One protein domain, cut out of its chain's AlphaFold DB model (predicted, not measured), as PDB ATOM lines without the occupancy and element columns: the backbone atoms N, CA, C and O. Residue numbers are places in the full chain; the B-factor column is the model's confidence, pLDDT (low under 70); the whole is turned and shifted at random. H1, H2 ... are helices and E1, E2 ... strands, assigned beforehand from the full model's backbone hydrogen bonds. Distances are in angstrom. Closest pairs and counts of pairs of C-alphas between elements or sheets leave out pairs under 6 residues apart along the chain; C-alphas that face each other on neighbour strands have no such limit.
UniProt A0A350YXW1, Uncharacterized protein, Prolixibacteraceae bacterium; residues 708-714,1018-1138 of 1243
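This is residues 708 to 714 and 1018 to 1138 of the 1243 residues of an uncharacterized protein of Prolixibacteraceae bacterium (UniProt A0A350YXW1). A twisted sheet of four strands runs through the middle, with H1 and the short H4 to one side of it and H2 and H3, set at a steep angle to each other, to the other side. The long strand E4 bends at residue 1127, and its first part reaches away from the other strands toward H4. The 128 printed residues include four named helices and four named strands, in the order E1 H1 H2 H3 E2 E3 H4 E4; the sheet is mixed, in the order E2 E3 E1 E4, and the class is mixed, helices and strands. The whole is compact, with a radius of gyration of the C-alphas of 14.8 A and spans of 43 by 35 by 27 A.

E1, residues 708 to 714, begins with C-alpha 708 at (26.070, 28.857, -7.970) and is 19.1 A long. After the cut come H1, residues 1023 to 1029, and H2, residues 1045 to 1053. H3, residues 1058 to 1072, is 21.5 A long and begins with C-alpha 1058 at (8.097, 35.694, 7.335). E2 holds residues 1080 to 1085, 16.9 A, E3 residues 1108 to 1114, 19.2 A, and H4 residues 1116 to 1120. E4, residues 1123 to 1137, is 38.0 A long and ends with C-alpha 1137 at (29.108, 27.104, -2.378).

E2 and E3 form a hairpin, antiparallel at 157 degrees, with N 1083 and O 1111 2.8 A apart, within hydrogen-bond range. E3 and E1 are parallel at 18 degrees, with N 713 and O 1110 at 2.9 A. E1 and E4 are antiparallel at 150 degrees, with N 710 and O 1134 at 2.8 A. E2 and E4 are the edge strands. H1 is on the sheet, over E2, at a height over the sheet of 8.2 A; the closest C-alphas are those of Val 1025 and Ala 1083, 5.9 A. H4 is on the sheet at a height of 6.1 A, only just over none of the strands, with 2 of its 5 C-alphas on E3. H1 and H4 only just touch, with 3 pairs of C-alphas within 8 A, the closest Ile 1026 and Lys 1120 at 6.7 A. H2 only grazes the sheet with residues 1046 to 1050, and H3 with residues 1058 to 1063. H3 touches H2 with residues 1060 to 1064 alone, at a steep tilt of 54 degrees, opposite ways; the closest C-alphas are those of Leu 1053 and Val 1060, 6.5 A. H1 and H3 are apart. Every O i to N i+4 pair is within hydrogen-bond range in H1, H2 and H3; in H4 it is 0 of 1, beside 2 of 2 O i to N i+3 pairs.

The C-alphas farthest apart are those of Phe 1073 and Glu 1105, 44.7 A. Residues 715 to 1017 are not printed, and C-alphas 714 and 1018 are 19.1 A apart across the cut. The links H1 to H2 and E2 to E3 are long, with 15 and 22 residues. The mean pLDDT of the printed part is 87.9; residues 1019 to 1020 are under 70.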
ATOM      1  N   LYS A 708      27.160  28.773  -7.004       84.75
ATOM      2  CA  LYS A 708      26.070  28.857  -7.970       84.75
ATOM      3  C   LYS A 708      25.008  29.766  -7.388       84.75
ATOM      4  O   LYS A 708      24.556  29.519  -6.267       84.75
ATOM      5  N   VAL A 709      24.617  30.796  -8.132       88.69
ATOM      6  CA  VAL A 709      23.531  31.671  -7.701       88.69
ATOM      7  C   VAL A 709      22.210  31.027  -8.102       88.69
ATOM      8  O   VAL A 709      21.967  30.723  -9.271       88.69
ATOM      9  N   VAL A 710      21.346  30.808  -7.117       91.75
ATOM     10  CA  VAL A 710      19.980  30.329  -7.308       91.75
ATOM     11  C   VAL A 710      19.023  31.427  -6.872       91.75
ATOM     12  O   VAL A 710      18.970  31.803  -5.704       91.75
ATOM     13  N   THR A 711      18.251  31.949  -7.818       94.56
ATOM     14  CA  THR A 711      17.178  32.908  -7.541       94.56
ATOM     15  C   THR A 711      15.881  32.144  -7.325       94.56
ATOM     16  O   THR A 711      15.351  31.543  -8.259       94.56
ATOM     17  N   HIS A 712      15.355  32.154  -6.106       93.44
ATOM     18  CA  HIS A 712      14.066  31.561  -5.775       93.44
ATOM     19  C   HIS A 712      12.955  32.602  -5.910       93.44
ATOM     20  O   HIS A 712      13.064  33.702  -5.372       93.44
ATOM     21  N   ARG A 713      11.872  32.237  -6.599       94.56
ATOM     22  CA  ARG A 713      10.660  33.051  -6.751       94.56
ATOM     23  C   ARG A 713       9.452  32.247  -6.305       94.56
ATOM     24  O   ARG A 713       9.165  31.202  -6.885       94.56
ATOM     25  N   LEU A 714       8.751  32.734  -5.288       94.44
ATOM     26  CA  LEU A 714       7.533  32.115  -4.770       94.44
ATOM     27  C   LEU A 714       6.313  32.785  -5.404       94.44
ATOM     28  O   LEU A 714       6.056  33.957  -5.141       94.44
ATOM     29  N   SER A1018      -0.245  37.334 -20.803       82.44
ATOM     30  CA  SER A1018      -0.123  36.243 -21.770       82.44
ATOM     31  C   SER A1018       1.234  35.543 -21.662       82.44
ATOM     32  O   SER A1018       2.230  36.114 -21.209       82.44
ATOM     33  N   LYS A1019       1.265  34.265 -22.053       63.97
ATOM     34  CA  LYS A1019       2.435  33.393 -21.890       63.97
ATOM     35  C   LYS A1019       3.673  33.888 -22.654       63.97
ATOM     36  O   LYS A1019       3.631  34.083 -23.866       63.97
ATOM     37  N   HIS A1020       4.804  33.962 -21.949       66.56
ATOM     38  CA  HIS A1020       6.124  33.720 -22.545       66.56
ATOM     39  C   HIS A1020       6.286  32.214 -22.841       66.56
ATOM     40  O   HIS A1020       5.411  31.431 -22.476       66.56
ATOM     41  N   ASP A1021       7.355  31.764 -23.501       73.50
ATOM     42  CA  ASP A1021       7.557  30.325 -23.733       73.50
ATOM     43  C   ASP A1021       7.778  29.571 -22.404       73.50
ATOM     44  O   ASP A1021       8.886  29.470 -21.888       73.50
ATOM     45  N   LEU A1022       6.690  29.049 -21.836       79.81
ATOM     46  CA  LEU A1022       6.675  28.250 -20.609       79.81
ATOM     47  C   LEU A1022       6.742  26.746 -20.902       79.81
ATOM     48  O   LEU A1022       6.481  25.940 -20.010       79.81
ATOM     49  N   SER A1023       7.066  26.335 -22.135       84.69
ATOM     50  CA  SER A1023       7.061  24.922 -22.539       84.69
ATOM     51  C   SER A1023       7.933  24.052 -21.633       84.69
ATOM     52  O   SER A1023       7.484  22.999 -21.188       84.69
ATOM     53  N   LYS A1024       9.135  24.523 -21.278       86.94
ATOM     54  CA  LYS A1024      10.042  23.823 -20.355       86.94
ATOM     55  C   LYS A1024       9.500  23.731 -18.929       86.94
ATOM     56  O   LYS A1024       9.725  22.722 -18.269       86.94
ATOM     57  N   VAL A1025       8.809  24.763 -18.444       88.38
ATOM     58  CA  VAL A1025       8.192  24.759 -17.107       88.38
ATOM     59  C   VAL A1025       7.029  23.767 -17.079       88.38
ATOM     60  O   VAL A1025       6.969  22.915 -16.201       88.38
ATOM     61  N   ILE A1026       6.153  23.806 -18.087       88.88
ATOM     62  CA  ILE A1026       5.003  22.896 -18.197       88.88
ATOM     63  C   ILE A1026       5.471  21.440 -18.333       88.88
ATOM     64  O   ILE A1026       4.965  20.574 -17.626       88.88
ATOM     65  N   GLN A1027       6.487  21.173 -19.164       89.69
ATOM     66  CA  GLN A1027       7.072  19.835 -19.298       89.69
ATOM     67  C   GLN A1027       7.594  19.294 -17.965       89.69
ATOM     68  O   GLN A1027       7.358  18.130 -17.673       89.69
ATOM     69  N   GLN A1028       8.263  20.122 -17.150       91.19
ATOM     70  CA  GLN A1028       8.737  19.725 -15.818       91.19
ATOM     71  C   GLN A1028       7.592  19.354 -14.872       91.19
ATOM     72  O   GLN A1028       7.692  18.362 -14.149       91.19
ATOM     73  N   LEU A1029       6.518  20.150 -14.872       89.19
ATOM     74  CA  LEU A1029       5.357  19.940 -14.005       89.19
ATOM     75  C   LEU A1029       4.595  18.652 -14.357       89.19
ATOM     76  O   LEU A1029       4.104  17.972 -13.454       89.19
ATOM     77  N   ASP A1030       4.551  18.294 -15.645       90.44
ATOM     78  CA  ASP A1030       3.857  17.107 -16.164       90.44
ATOM     79  C   ASP A1030       4.655  15.794 -16.018       90.44
ATOM     80  O   ASP A1030       4.145  14.719 -16.346       90.44
ATOM     81  N   LEU A1031       5.894  15.839 -15.510       89.75
ATOM     82  CA  LEU A1031       6.687  14.629 -15.276       89.75
ATOM     83  C   LEU A1031       6.065  13.740 -14.182       89.75
ATOM     84  O   LEU A1031       5.595  14.246 -13.154       89.75
ATOM     85  N   PRO A1032       6.133  12.401 -14.330       88.62
ATOM     86  CA  PRO A1032       5.746  11.482 -13.263       88.62
ATOM     87  C   PRO A1032       6.650  11.672 -12.036       88.62
ATOM     88  O   PRO A1032       7.807  12.073 -12.169       88.62
ATOM     89  N   SER A1033       6.154  11.344 -10.837       83.69
ATOM     90  CA  SER A1033       6.853  11.596  -9.561       83.69
ATOM     91  C   SER A1033       8.294  11.065  -9.510       83.69
ATOM     92  O   SER A1033       9.150  11.693  -8.897       83.69
ATOM     93  N   GLU A1034       8.586   9.956 -10.196       83.75
ATOM     94  CA  GLU A1034       9.929   9.362 -10.289       83.75
ATOM     95  C   GLU A1034      10.911  10.166 -11.157       83.75
ATOM     96  O   GLU A1034      12.118   9.973 -11.061       83.75
ATOM     97  N   GLN A1035      10.412  11.056 -12.016       86.00
ATOM     98  CA  GLN A1035      11.202  11.864 -12.953       86.00
ATOM     99  C   GLN A1035      11.168  13.360 -12.625       86.00
ATOM    100  O   GLN A1035      11.945  14.121 -13.202       86.00
ATOM    101  N   LYS A1036      10.321  13.793 -11.682       88.00
ATOM    102  CA  LYS A1036      10.273  15.185 -11.218       88.00
ATOM    103  C   LYS A1036      11.637  15.659 -10.716       88.00
ATOM    104  O   LYS A1036      12.461  14.882 -10.232       88.00
ATOM    105  N   ILE A1037      11.882  16.963 -10.788       89.38
ATOM    106  CA  ILE A1037      13.150  17.565 -10.343       89.38
ATOM    107  C   ILE A1037      13.391  17.413  -8.828       89.38
ATOM    108  O   ILE A1037      14.534  17.427  -8.384       89.38
ATOM    109  N   SER A1038      12.333  17.186  -8.043       88.44
ATOM    110  CA  SER A1038      12.370  16.941  -6.593       88.44
ATOM    111  C   SER A1038      12.540  15.463  -6.197       88.44
ATOM    112  O   SER A1038      12.533  15.150  -5.010       88.44
ATOM    113  N   ARG A1039      12.719  14.547  -7.161       89.06
ATOM    114  CA  ARG A1039      12.730  13.079  -6.959       89.06
ATOM    115  C   ARG A1039      13.841  12.518  -6.065       89.06
ATOM    116  O   ARG A1039      13.798  11.336  -5.738       89.06
ATOM    117  N   PHE A1040      14.890  13.293  -5.779       85.00
ATOM    118  CA  PHE A1040      16.044  12.773  -5.038       85.00
ATOM    119  C   PHE A1040      15.693  12.455  -3.587       85.00
ATOM    120  O   PHE A1040      16.131  11.442  -3.039       85.00
ATOM    121  N   GLU A1041      14.883  13.310  -2.970       78.50
ATOM    122  CA  GLU A1041      14.385  13.092  -1.624       78.50
ATOM    123  C   GLU A1041      13.040  12.343  -1.641       78.50
ATOM    124  O   GLU A1041      12.358  12.237  -2.661       78.50
ATOM    125  N   LYS A1042      12.670  11.772  -0.489       77.25
ATOM    126  CA  LYS A1042      11.428  11.005  -0.282       77.25
ATOM    127  C   LYS A1042      10.167  11.839  -0.601       77.25
ATOM    128  O   LYS A1042      10.247  13.065  -0.690       77.25
ATOM    129  N   PRO A1043       8.977  11.208  -0.696       74.62
ATOM    130  CA  PRO A1043       7.711  11.940  -0.770       74.62
ATOM    131  C   PRO A1043       7.629  13.045   0.300       74.62
ATOM    132  O   PRO A1043       8.102  12.839   1.418       74.62
ATOM    133  N   LEU A1044       7.022  14.190  -0.042       83.62
ATOM    134  CA  LEU A1044       6.913  15.402   0.797       83.62
ATOM    135  C   LEU A1044       8.206  16.231   0.962       83.62
ATOM    136  O   LEU A1044       8.279  17.085   1.845       83.62
ATOM    137  N   ALA A1045       9.227  16.038   0.123       86.69
ATOM    138  CA  ALA A1045      10.454  16.841   0.197       86.69
ATOM    139  C   ALA A1045      10.208  18.354   0.033       86.69
ATOM    140  O   ALA A1045      10.720  19.154   0.812       86.69
ATOM    141  N   VAL A1046       9.354  18.742  -0.922       88.38
ATOM    142  CA  VAL A1046       8.967  20.148  -1.142       88.38
ATOM    143  C   VAL A1046       8.251  20.717   0.090       88.38
ATOM    144  O   VAL A1046       8.561  21.823   0.520       88.38
ATOM    145  N   GLU A1047       7.373  19.940   0.727       87.25
ATOM    146  CA  GLU A1047       6.696  20.349   1.967       87.25
ATOM    147  C   GLU A1047       7.676  20.568   3.122       87.25
ATOM    148  O   GLU A1047       7.606  21.562   3.848       87.25
ATOM    149  N   ASN A1048       8.643  19.661   3.276       88.75
ATOM    150  CA  ASN A1048       9.685  19.805   4.286       88.75
ATOM    151  C   ASN A1048      10.544  21.053   4.039       88.75
ATOM    152  O   ASN A1048      10.891  21.735   5.005       88.75
ATOM    153  N   TRP A1049      10.852  21.365   2.778       90.62
ATOM    154  CA  TRP A1049      11.593  22.567   2.395       90.62
ATOM    155  C   TRP A1049      10.840  23.849   2.771       90.62
ATOM    156  O   TRP A1049      11.400  24.717   3.440       90.62
ATOM    157  N   ILE A1050       9.540  23.931   2.465       90.56
ATOM    158  CA  ILE A1050       8.686  25.067   2.860       90.56
ATOM    159  C   ILE A1050       8.638  25.205   4.383       90.56
ATOM    160  O   ILE A1050       8.794  26.304   4.915       90.56
ATOM    161  N   ARG A1051       8.487  24.087   5.104       89.94
ATOM    162  CA  ARG A1051       8.487  24.078   6.572       89.94
ATOM    163  C   ARG A1051       9.809  24.582   7.155       89.94
ATOM    164  O   ARG A1051       9.793  25.277   8.167       89.94
ATOM    165  N   GLN A1052      10.952  24.247   6.558       90.69
ATOM    166  CA  GLN A1052      12.252  24.764   7.002       90.69
ATOM    167  C   GLN A1052      12.364  26.268   6.735       90.69
ATOM    168  O   GLN A1052      12.677  27.026   7.654       90.69
ATOM    169  N   LEU A1053      12.006  26.718   5.530       91.88
ATOM    170  CA  LEU A1053      12.028  28.139   5.175       91.88
ATOM    171  C   LEU A1053      11.096  28.998   6.029       91.88
ATOM    172  O   LEU A1053      11.447  30.135   6.338       91.88
ATOM    173  N   ALA A1054       9.963  28.461   6.483       93.06
ATOM    174  CA  ALA A1054       9.025  29.150   7.370       93.06
ATOM    175  C   ALA A1054       9.641  29.632   8.704       93.06
ATOM    176  O   ALA A1054       9.059  30.497   9.358       93.06
ATOM    177  N   HIS A1055      10.804  29.102   9.111       92.31
ATOM    178  CA  HIS A1055      11.535  29.553  10.305       92.31
ATOM    179  C   HIS A1055      12.381  30.810  10.055       92.31
ATOM    180  O   HIS A1055      12.738  31.505  11.002       92.31
ATOM    181  N   ILE A1056      12.719  31.084   8.794       93.44
ATOM    182  CA  ILE A1056      13.655  32.141   8.385       93.44
ATOM    183  C   ILE A1056      12.912  33.253   7.631       93.44
ATOM    184  O   ILE A1056      13.258  34.426   7.744       93.44
ATOM    185  N   ARG A1057      11.876  32.891   6.864       92.69
ATOM    186  CA  ARG A1057      11.156  33.776   5.943       92.69
ATOM    187  C   ARG A1057       9.739  34.071   6.452       92.69
ATOM    188  O   ARG A1057       8.910  33.157   6.474       92.69
ATOM    189  N   PRO A1058       9.414  35.331   6.807       93.00
ATOM    190  CA  PRO A1058       8.097  35.694   7.335       93.00
ATOM    191  C   PRO A1058       6.930  35.358   6.398       93.00
ATOM    192  O   PRO A1058       5.942  34.786   6.848       93.00
ATOM    193  N   VAL A1059       7.053  35.638   5.094       93.00
ATOM    194  CA  VAL A1059       5.987  35.373   4.106       93.00
ATOM    195  C   VAL A1059       5.702  33.873   3.981       93.00
ATOM    196  O   VAL A1059       4.547  33.451   4.016       93.00
ATOM    197  N   VAL A1060       6.755  33.050   3.921       92.75
ATOM    198  CA  VAL A1060       6.642  31.582   3.883       92.75
ATOM    199  C   VAL A1060       6.052  31.036   5.190       92.75
ATOM    200  O   VAL A1060       5.294  30.068   5.176       92.75
ATOM    201  N   SER A1061       6.350  31.680   6.324       94.00
ATOM    202  CA  SER A1061       5.748  31.357   7.623       94.00
ATOM    203  C   SER A1061       4.232  31.547   7.618       94.00
ATOM    204  O   SER A1061       3.500  30.671   8.077       94.00
ATOM    205  N   GLU A1062       3.749  32.660   7.062       93.75
ATOM    206  CA  GLU A1062       2.314  32.936   6.952       93.75
ATOM    207  C   GLU A1062       1.625  31.984   5.967       93.75
ATOM    208  O   GLU A1062       0.564  31.464   6.301       93.75
ATOM    209  N   LEU A1063       2.260  31.654   4.832       92.06
ATOM    210  CA  LEU A1063       1.781  30.620   3.904       92.06
ATOM    211  C   LEU A1063       1.613  29.260   4.604       92.06
ATOM    212  O   LEU A1063       0.593  28.592   4.443       92.06
ATOM    213  N   HIS A1064       2.598  28.851   5.406       90.81
ATOM    214  CA  HIS A1064       2.548  27.587   6.141       90.81
ATOM    215  C   HIS A1064       1.460  27.584   7.233       90.81
ATOM    216  O   HIS A1064       0.795  26.567   7.429       90.81
ATOM    217  N   LYS A1065       1.244  28.705   7.940       91.56
ATOM    218  CA  LYS A1065       0.148  28.844   8.922       91.56
ATOM    219  C   LYS A1065      -1.221  28.790   8.250       91.56
ATOM    220  O   LYS A1065      -2.092  28.075   8.732       91.56
ATOM    221  N   TYR A1066      -1.369  29.499   7.133       90.62
ATOM    222  CA  TYR A1066      -2.570  29.484   6.306       90.62
ATOM    223  C   TYR A1066      -2.926  28.054   5.872       90.62
ATOM    224  O   TYR A1066      -4.026  27.601   6.169       90.62
ATOM    225  N   ARG A1067      -1.987  27.310   5.270       89.56
ATOM    226  CA  ARG A1067      -2.241  25.932   4.814       89.56
ATOM    227  C   ARG A1067      -2.632  24.998   5.955       89.56
ATOM    228  O   ARG A1067      -3.627  24.302   5.851       89.56
ATOM    229  N   ARG A1068      -1.917  25.052   7.085       88.44
ATOM    230  CA  ARG A1068      -2.262  24.235   8.263       88.44
ATOM    231  C   ARG A1068      -3.665  24.500   8.799       88.44
ATOM    232  O   ARG A1068      -4.263  23.591   9.362       88.44
ATOM    233  N   MET A1069      -4.133  25.741   8.702       88.31
ATOM    234  CA  MET A1069      -5.476  26.117   9.129       88.31
ATOM    235  C   MET A1069      -6.529  25.736   8.085       88.31
ATOM    236  O   MET A1069      -7.608  25.296   8.454       88.31
ATOM    237  N   ALA A1070      -6.214  25.844   6.795       88.19
ATOM    238  CA  ALA A1070      -7.083  25.353   5.731       88.19
ATOM    239  C   ALA A1070      -7.308  23.833   5.849       88.19
ATOM    240  O   ALA A1070      -8.450  23.380   5.833       88.19
ATOM    241  N   ASP A1071      -6.239  23.069   6.101       87.19
ATOM    242  CA  ASP A1071      -6.300  21.615   6.294       87.19
ATOM    243  C   ASP A1071      -7.182  21.207   7.491       87.19
ATOM    244  O   ASP A1071      -7.819  20.157   7.453       87.19
ATOM    245  N   SER A1072      -7.245  22.007   8.569       87.38
ATOM    246  CA  SER A1072      -8.088  21.675   9.732       87.38
ATOM    247  C   SER A1072      -9.589  21.798   9.467       87.38
ATOM    248  O   SER A1072     -10.367  21.224  10.223       87.38
ATOM    249  N   PHE A1073      -9.977  22.516   8.408       85.56
ATOM    250  CA  PHE A1073     -11.365  22.699   7.974       85.56
ATOM    251  C   PHE A1073     -11.680  21.952   6.663       85.56
ATOM    252  O   PHE A1073     -12.695  22.238   6.039       85.56
ATOM    253  N   ASP A1074     -10.817  21.018   6.236       86.00
ATOM    254  CA  ASP A1074     -10.962  20.244   4.985       86.00
ATOM    255  C   ASP A1074     -11.158  21.132   3.735       86.00
ATOM    256  O   ASP A1074     -11.872  20.794   2.789       86.00
ATOM    257  N   LEU A1075     -10.525  22.312   3.742       87.19
ATOM    258  CA  LEU A1075     -10.564  23.255   2.627       87.19
ATOM    259  C   LEU A1075      -9.626  22.799   1.491       87.19
ATOM    260  O   LEU A1075      -8.683  22.042   1.731       87.19
ATOM    261  N   PRO A1076      -9.834  23.272   0.244       83.06
ATOM    262  CA  PRO A1076      -9.025  22.858  -0.900       83.06
ATOM    263  C   PRO A1076      -7.513  23.033  -0.684       83.06
ATOM    264  O   PRO A1076      -7.028  24.124  -0.374       83.06
ATOM    265  N   GLU A1077      -6.751  21.959  -0.906       78.50
ATOM    266  CA  GLU A1077      -5.297  21.971  -0.727       78.50
ATOM    267  C   GLU A1077      -4.601  22.829  -1.798       78.50
ATOM    268  O   GLU A1077      -4.759  22.627  -3.006       78.50
ATOM    269  N   VAL A1078      -3.745  23.757  -1.358       83.69
ATOM    270  CA  VAL A1078      -2.871  24.526  -2.254       83.69
ATOM    271  C   VAL A1078      -1.653  23.688  -2.632       83.69
ATOM    272  O   VAL A1078      -0.704  23.566  -1.856       83.69
ATOM    273  N   ASN A1079      -1.663  23.137  -3.847       85.19
ATOM    274  CA  ASN A1079      -0.535  22.373  -4.380       85.19
ATOM    275  C   ASN A1079       0.666  23.287  -4.657       85.19
ATOM    276  O   ASN A1079       0.525  24.332  -5.302       85.19
ATOM    277  N   ILE A1080       1.854  22.858  -4.224       90.19
ATOM    278  CA  ILE A1080       3.107  23.589  -4.421       90.19
ATOM    279  C   ILE A1080       4.096  22.713  -5.177       90.19
ATOM    280  O   ILE A1080       4.495  21.644  -4.711       90.19
ATOM    281  N   GLN A1081       4.506  23.171  -6.358       90.94
ATOM    282  CA  GLN A1081       5.444  22.447  -7.209       90.94
ATOM    283  C   GLN A1081       6.600  23.357  -7.638       90.94
ATOM    284  O   GLN A1081       6.364  24.480  -8.093       90.94
ATOM    285  N   PRO A1082       7.855  22.896  -7.512       93.31
ATOM    286  CA  PRO A1082       8.997  23.621  -8.032       93.31
ATOM    287  C   PRO A1082       9.177  23.359  -9.533       93.31
ATOM    288  O   PRO A1082       8.973  22.246 -10.020       93.31
ATOM    289  N   ALA A1083       9.654  24.372 -10.243       92.81
ATOM    290  CA  ALA A1083      10.223  24.287 -11.579       92.81
ATOM    291  C   ALA A1083      11.542  25.068 -11.606       92.81
ATOM    292  O   ALA A1083      11.711  26.041 -10.874       92.81
ATOM    293  N   GLN A1084      12.491  24.655 -12.441       92.12
ATOM    294  CA  GLN A1084      13.812  25.279 -12.513       92.12
ATOM    295  C   GLN A1084      14.153  25.688 -13.945       92.12
ATOM    296  O   GLN A1084      13.772  25.019 -14.906       92.12
ATOM    297  N   LEU A1085      14.880  26.793 -14.090       90.94
ATOM    298  CA  LEU A1085      15.409  27.284 -15.359       90.94
ATOM    299  C   LEU A1085      16.895  27.653 -15.195       90.94
ATOM    300  O   LEU A1085      17.229  28.319 -14.218       90.94
ATOM    301  N   PRO A1086      17.788  27.263 -16.122       90.75
ATOM    302  CA  PRO A1086      17.555  26.331 -17.223       90.75
ATOM    303  C   PRO A1086      17.335  24.894 -16.719       90.75
ATOM    304  O   PRO A1086      17.845  24.501 -15.670       90.75
ATOM    305  N   TRP A1087      16.608  24.101 -17.503       90.69
ATOM    306  CA  TRP A1087      16.326  22.694 -17.217       90.69
ATOM    307  C   TRP A1087      16.543  21.821 -18.451       90.69
ATOM    308  O   TRP A1087      16.128  22.198 -19.556       90.69
ATOM    309  N   ASP A1088      17.159  20.663 -18.217       90.12
ATOM    310  CA  ASP A1088      17.292  19.542 -19.139       90.12
ATOM    311  C   ASP A1088      16.738  18.248 -18.500       90.12
ATOM    312  O   ASP A1088      16.770  18.091 -17.271       90.12
ATOM    313  N   PRO A1089      16.223  17.288 -19.296       87.44
ATOM    314  CA  PRO A1089      15.717  16.023 -18.767       87.44
ATOM    315  C   PRO A1089      16.773  15.284 -17.934       87.44
ATOM    316  O   PRO A1089      17.854  14.967 -18.425       87.44
ATOM    317  N   GLY A1090      16.442  14.973 -16.678       87.00
ATOM    318  CA  GLY A1090      17.369  14.348 -15.728       87.00
ATOM    319  C   GLY A1090      18.023  15.313 -14.735       87.00
ATOM    320  O   GLY A1090      18.712  14.852 -13.827       87.00
ATOM    321  N   ASP A1091      17.754  16.616 -14.817       91.38
ATOM    322  CA  ASP A1091      18.206  17.582 -13.809       91.38
ATOM    323  C   ASP A1091      17.503  17.401 -12.455       91.38
ATOM    324  O   ASP A1091      16.394  16.863 -12.371       91.38
ATOM    325  N   PHE A1092      18.149  17.866 -11.386       91.38
ATOM    326  CA  PHE A1092      17.594  17.933 -10.033       91.38
ATOM    327  C   PHE A1092      17.366  19.388  -9.605       91.38
ATOM    328  O   PHE A1092      18.003  20.311 -10.116       91.38
ATOM    329  N   TRP A1093      16.436  19.587  -8.673       92.12
ATOM    330  CA  TRP A1093      16.124  20.902  -8.122       92.12
ATOM    331  C   TRP A1093      17.165  21.325  -7.084       92.12
ATOM    332  O   TRP A1093      17.369  20.623  -6.097       92.12
ATOM    333  N   TYR A1094      17.769  22.500  -7.269       90.12
ATOM    334  CA  TYR A1094      18.778  23.041  -6.352       90.12
ATOM    335  C   TYR A1094      18.226  23.483  -4.989       90.12
ATOM    336  O   TYR A1094      19.011  23.741  -4.085       90.12
ATOM    337  N   GLY A1095      16.899  23.536  -4.816       87.12
ATOM    338  CA  GLY A1095      16.277  23.786  -3.510       87.12
ATOM    339  C   GLY A1095      16.330  22.595  -2.543       87.12
ATOM    340  O   GLY A1095      16.057  22.768  -1.361       87.12
ATOM    341  N   LEU A1096      16.669  21.390  -3.013       89.88
ATOM    342  CA  LEU A1096      16.771  20.177  -2.190       89.88
ATOM    343  C   LEU A1096      18.155  19.544  -2.315       89.88
ATOM    344  O   LEU A1096      18.977  19.966  -3.127       89.88
ATOM    345  N   SER A1097      18.403  18.483  -1.545       86.81
ATOM    346  CA  SER A1097      19.571  17.636  -1.778       86.81
ATOM    347  C   SER A1097      19.508  17.008  -3.179       86.81
ATOM    348  O   SER A1097      18.433  16.690  -3.692       86.81
ATOM    349  N   TYR A1098      20.669  16.773  -3.786       89.00
ATOM    350  CA  TYR A1098      20.817  16.112  -5.086       89.00
ATOM    351  C   TYR A1098      22.021  15.151  -5.066       89.00
ATOM    352  O   TYR A1098      22.861  15.236  -4.165       89.00
ATOM    353  N   PRO A1099      22.124  14.191  -6.011       88.19
ATOM    354  CA  PRO A1099      23.233  13.242  -6.031       88.19
ATOM    355  C   PRO A1099      24.582  13.945  -6.197       88.19
ATOM    356  O   PRO A1099      24.700  14.857  -7.007       88.19
ATOM    357  N   ALA A1100      25.630  13.440  -5.540       82.81
ATOM    358  CA  ALA A1100      26.990  13.977  -5.681       82.81
ATOM    359  C   ALA A1100      27.542  13.910  -7.122       82.81
ATOM    360  O   ALA A1100      28.482  14.620  -7.453       82.81
ATOM    361  N   SER A1101      26.971  13.058  -7.981       84.31
ATOM    362  CA  SER A1101      27.318  12.966  -9.405       84.31
ATOM    363  C   SER A1101      26.624  14.013 -10.284       84.31
ATOM    364  O   SER A1101      26.896  14.062 -11.480       84.31
ATOM    365  N   PHE A1102      25.670  14.776  -9.743       84.62
ATOM    366  CA  PHE A1102      24.947  15.808 -10.476       84.62
ATOM    367  C   PHE A1102      25.611  17.164 -10.249       84.62
ATOM    368  O   PHE A1102      25.491  17.757  -9.179       84.62
ATOM    369  N   GLU A1103      26.291  17.666 -11.276       77.00
ATOM    370  CA  GLU A1103      26.934  18.972 -11.240       77.00
ATOM    371  C   GLU A1103      26.683  19.705 -12.558       77.00
ATOM    372  O   GLU A1103      27.155  19.299 -13.617       77.00
ATOM    373  N   LYS A1104      25.889  20.780 -12.493       82.06
ATOM    374  CA  LYS A1104      25.600  21.651 -13.637       82.06
ATOM    375  C   LYS A1104      26.105  23.063 -13.360       82.06
ATOM    376  O   LYS A1104      25.842  23.590 -12.278       82.06
ATOM    377  N   GLU A1105      26.842  23.645 -14.298       80.38
ATOM    378  CA  GLU A1105      27.363  25.014 -14.198       80.38
ATOM    379  C   GLU A1105      26.307  26.060 -14.588       80.38
ATOM    380  O   GLU A1105      25.381  25.770 -15.350       80.38
ATOM    381  N   GLY A1106      26.475  27.282 -14.073       82.25
ATOM    382  CA  GLY A1106      25.634  28.443 -14.365       82.25
ATOM    383  C   GLY A1106      24.727  28.870 -13.210       82.25
ATOM    384  O   GLY A1106      24.676  28.225 -12.163       82.25
ATOM    385  N   ASP A1107      24.012  29.970 -13.436       86.75
ATOM    386  CA  ASP A1107      23.007  30.496 -12.514       86.75
ATOM    387  C   ASP A1107      21.626  29.919 -12.825       86.75
ATOM    388  O   ASP A1107      21.274  29.673 -13.988       86.75
ATOM    389  N   PHE A1108      20.828  29.715 -11.779       91.00
ATOM    390  CA  PHE A1108      19.533  29.052 -11.869       91.00
ATOM    391  C   PHE A1108      18.419  29.925 -11.298       91.00
ATOM    392  O   PHE A1108      18.595  30.673 -10.341       91.00
ATOM    393  N   THR A1109      17.230  29.811 -11.875       93.12
ATOM    394  CA  THR A1109      16.000  30.393 -11.344       93.12
ATOM    395  C   THR A1109      15.065  29.265 -10.935       93.12
ATOM    396  O   THR A1109      14.670  28.444 -11.760       93.12
ATOM    397  N   SER A1110      14.738  29.212  -9.649       94.44
ATOM    398  CA  SER A1110      13.807  28.267  -9.046       94.44
ATOM    399  C   SER A1110      12.444  28.935  -8.886       94.44
ATOM    400  O   SER A1110      12.246  29.749  -7.986       94.44
ATOM    401  N   LEU A1111      11.483  28.542  -9.713       93.94
ATOM    402  CA  LEU A1111      10.089  28.960  -9.619       93.94
ATOM    403  C   LEU A1111       9.343  28.000  -8.690       93.94
ATOM    404  O   LEU A1111       9.183  26.826  -9.010       93.94
ATOM    405  N   VAL A1112       8.882  28.481  -7.542       94.06
ATOM    406  CA  VAL A1112       8.040  27.713  -6.618       94.06
ATOM    407  C   VAL A1112       6.602  28.152  -6.832       94.06
ATOM    408  O   VAL A1112       6.207  29.247  -6.432       94.06
ATOM    409  N   LEU A1113       5.842  27.312  -7.530       93.25
ATOM    410  CA  LEU A1113       4.529  27.641  -8.067       93.25
ATOM    411  C   LEU A1113       3.441  27.083  -7.149       93.25
ATOM    412  O   LEU A1113       3.338  25.867  -6.980       93.25
ATOM    413  N   LEU A1114       2.621  27.968  -6.584       92.50
ATOM    414  CA  LEU A1114       1.370  27.606  -5.923       92.50
ATOM    415  C   LEU A1114       0.265  27.558  -6.982       92.50
ATOM    416  O   LEU A1114       0.208  28.441  -7.847       92.50
ATOM    417  N   ASN A1115      -0.605  26.550  -6.908       89.88
ATOM    418  CA  ASN A1115      -1.637  26.272  -7.915       89.88
ATOM    419  C   ASN A1115      -1.044  26.103  -9.324       89.88
ATOM    420  O   ASN A1115      -1.475  26.720 -10.301       89.88
ATOM    421  N   ASP A1116      -0.020  25.254  -9.413       81.75
ATOM    422  CA  ASP A1116       0.793  24.988 -10.603       81.75
ATOM    423  C   ASP A1116      -0.010  24.693 -11.883       81.75
ATOM    424  O   ASP A1116       0.409  25.070 -12.978       81.75
ATOM    425  N   GLN A1117      -1.191  24.076 -11.766       83.56
ATOM    426  CA  GLN A1117      -2.051  23.762 -12.912       83.56
ATOM    427  C   GLN A1117      -2.468  25.004 -13.714       83.56
ATOM    428  O   GLN A1117      -2.647  24.908 -14.926       83.56
ATOM    429  N   ILE A1118      -2.569  26.173 -13.074       84.69
ATOM    430  CA  ILE A1118      -2.992  27.430 -13.714       84.69
ATOM    431  C   ILE A1118      -1.947  27.932 -14.718       84.69
ATOM    432  O   ILE A1118      -2.300  28.546 -15.722       84.69
ATOM    433  N   VAL A1119      -0.672  27.571 -14.539       84.62
ATOM    434  CA  VAL A1119       0.425  27.933 -15.458       84.62
ATOM    435  C   VAL A1119       0.205  27.359 -16.872       84.62
ATOM    436  O   VAL A1119       0.778  27.823 -17.866       84.62
ATOM    437  N   LYS A1120      -0.680  26.360 -17.004       82.50
ATOM    438  CA  LYS A1120      -1.099  25.772 -18.281       82.50
ATOM    439  C   LYS A1120      -2.117  26.632 -19.042       82.50
ATOM    440  O   LYS A1120      -2.209  26.465 -20.261       82.50
ATOM    441  N   ASP A1121      -2.774  27.604 -18.418       84.50
ATOM    442  CA  ASP A1121      -3.748  28.483 -19.077       84.50
ATOM    443  C   ASP A1121      -3.062  29.564 -19.922       84.50
ATOM    444  O   ASP A1121      -2.048  30.138 -19.534       84.50
ATOM    445  N   THR A1122      -3.598  29.863 -21.111       80.88
ATOM    446  CA  THR A1122      -3.023  30.861 -22.043       80.88
ATOM    447  C   THR A1122      -2.963  32.276 -21.473       80.88
ATOM    448  O   THR A1122      -2.108  33.059 -21.882       80.88
ATOM    449  N   LEU A1123      -3.880  32.595 -20.562       87.12
ATOM    450  CA  LEU A1123      -3.987  33.878 -19.889       87.12
ATOM    451  C   LEU A1123      -4.188  33.615 -18.396       87.12
ATOM    452  O   LEU A1123      -5.105  32.880 -18.031       87.12
ATOM    453  N   GLN A1124      -3.366  34.225 -17.551       88.12
ATOM    454  CA  GLN A1124      -3.412  34.017 -16.103       88.12
ATOM    455  C   GLN A1124      -3.111  35.311 -15.348       88.12
ATOM    456  O   GLN A1124      -2.576  36.262 -15.920       88.12
ATOM    457  N   CYS A1125      -3.455  35.326 -14.065       91.44
ATOM    458  CA  CYS A1125      -3.041  36.345 -13.109       91.44
ATOM    459  C   CYS A1125      -2.071  35.694 -12.117       91.44
ATOM    460  O   CYS A1125      -2.207  34.511 -11.810       91.44
ATOM    461  N   ALA A1126      -1.096  36.432 -11.596       91.62
ATOM    462  CA  ALA A1126      -0.199  35.883 -10.587       91.62
ATOM    463  C   ALA A1126       0.335  36.960  -9.640       91.62
ATOM    464  O   ALA A1126       0.419  38.141  -9.985       91.62
ATOM    465  N   LEU A1127       0.706  36.524  -8.440       92.69
ATOM    466  CA  LEU A1127       1.340  37.332  -7.407       92.69
ATOM    467  C   LEU A1127       2.688  36.713  -7.043       92.69
ATOM    468  O   LEU A1127       2.756  35.541  -6.679       92.69
ATOM    469  N   LEU A1128       3.754  37.504  -7.107       93.94
ATOM    470  CA  LEU A1128       5.048  37.138  -6.549       93.94
ATOM    471  C   LEU A1128       5.031  37.456  -5.052       93.94
ATOM    472  O   LEU A1128       4.953  38.623  -4.670       93.94
ATOM    473  N   LEU A1129       5.073  36.413  -4.228       94.00
ATOM    474  CA  LEU A1129       4.975  36.497  -2.773       94.00
ATOM    475  C   LEU A1129       6.309  36.870  -2.118       94.00
ATOM    476  O   LEU A1129       6.337  37.705  -1.220       94.00
ATOM    477  N   ASP A1130       7.398  36.239  -2.560       93.44
ATOM    478  CA  ASP A1130       8.756  36.459  -2.049       93.44
ATOM    479  C   ASP A1130       9.786  36.116  -3.145       93.44
ATOM    480  O   ASP A1130       9.533  35.258  -4.001       93.44
ATOM    481  N   GLU A1131      10.941  36.783  -3.122       93.31
ATOM    482  CA  GLU A1131      12.062  36.565  -4.046       93.31
ATOM    483  C   GLU A1131      13.391  36.706  -3.300       93.31
ATOM    484  O   GLU A1131      13.602  37.654  -2.540       93.31
ATOM    485  N   TRP A1132      14.302  35.753  -3.499       92.81
ATOM    486  CA  TRP A1132      15.626  35.813  -2.887       92.81
ATOM    487  C   TRP A1132      16.694  35.064  -3.665       92.81
ATOM    488  O   TRP A1132      16.407  34.135  -4.416       92.81
ATOM    489  N   HIS A1133      17.945  35.448  -3.419       91.62
ATOM    490  CA  HIS A1133      19.118  34.766  -3.942       91.62
ATOM    491  C   HIS A1133      19.740  33.879  -2.868       91.62
ATOM    492  O   HIS A1133      19.869  34.275  -1.707       91.62
ATOM    493  N   GLU A1134      20.149  32.690  -3.276       88.88
ATOM    494  CA  GLU A1134      20.927  31.752  -2.486       88.88
ATOM    495  C   GLU A1134      22.198  31.405  -3.261       88.88
ATOM    496  O   GLU A1134      22.144  31.131  -4.458       88.88
ATOM    497  N   ILE A1135      23.353  31.456  -2.596       87.88
ATOM    498  CA  ILE A1135      24.630  31.063  -3.195       87.88
ATOM    499  C   ILE A1135      24.979  29.691  -2.641       87.88
ATOM    500  O   ILE A1135      25.333  29.574  -1.468       87.88
ATOM    501  N   ILE A1136      24.894  28.667  -3.485       86.06
ATOM    502  CA  ILE A1136      25.326  27.314  -3.134       86.06
ATOM    503  C   ILE A1136      26.847  27.258  -3.327       86.06
ATOM    504  O   ILE A1136      27.295  27.377  -4.473       86.06
ATOM    505  N   PRO A1137      27.654  27.105  -2.258       82.00
ATOM    506  CA  PRO A1137      29.108  27.104  -2.378       82.00
ATOM    507  C   PRO A1137      29.604  25.959  -3.263       82.00
ATOM    508  O   PRO A1137      29.067  24.848  -3.215       82.00
ATOM    509  N   GLY A1138      30.657  26.219  -4.036       78.25
ATOM    510  CA  GLY A1138      31.374  25.178  -4.759       78.25
ATOM    511  C   GLY A1138      31.954  24.130  -3.804       78.25
ATOM    512  O   GLY A1138      32.328  24.423  -2.669       78.25
TER     513      GLY A1138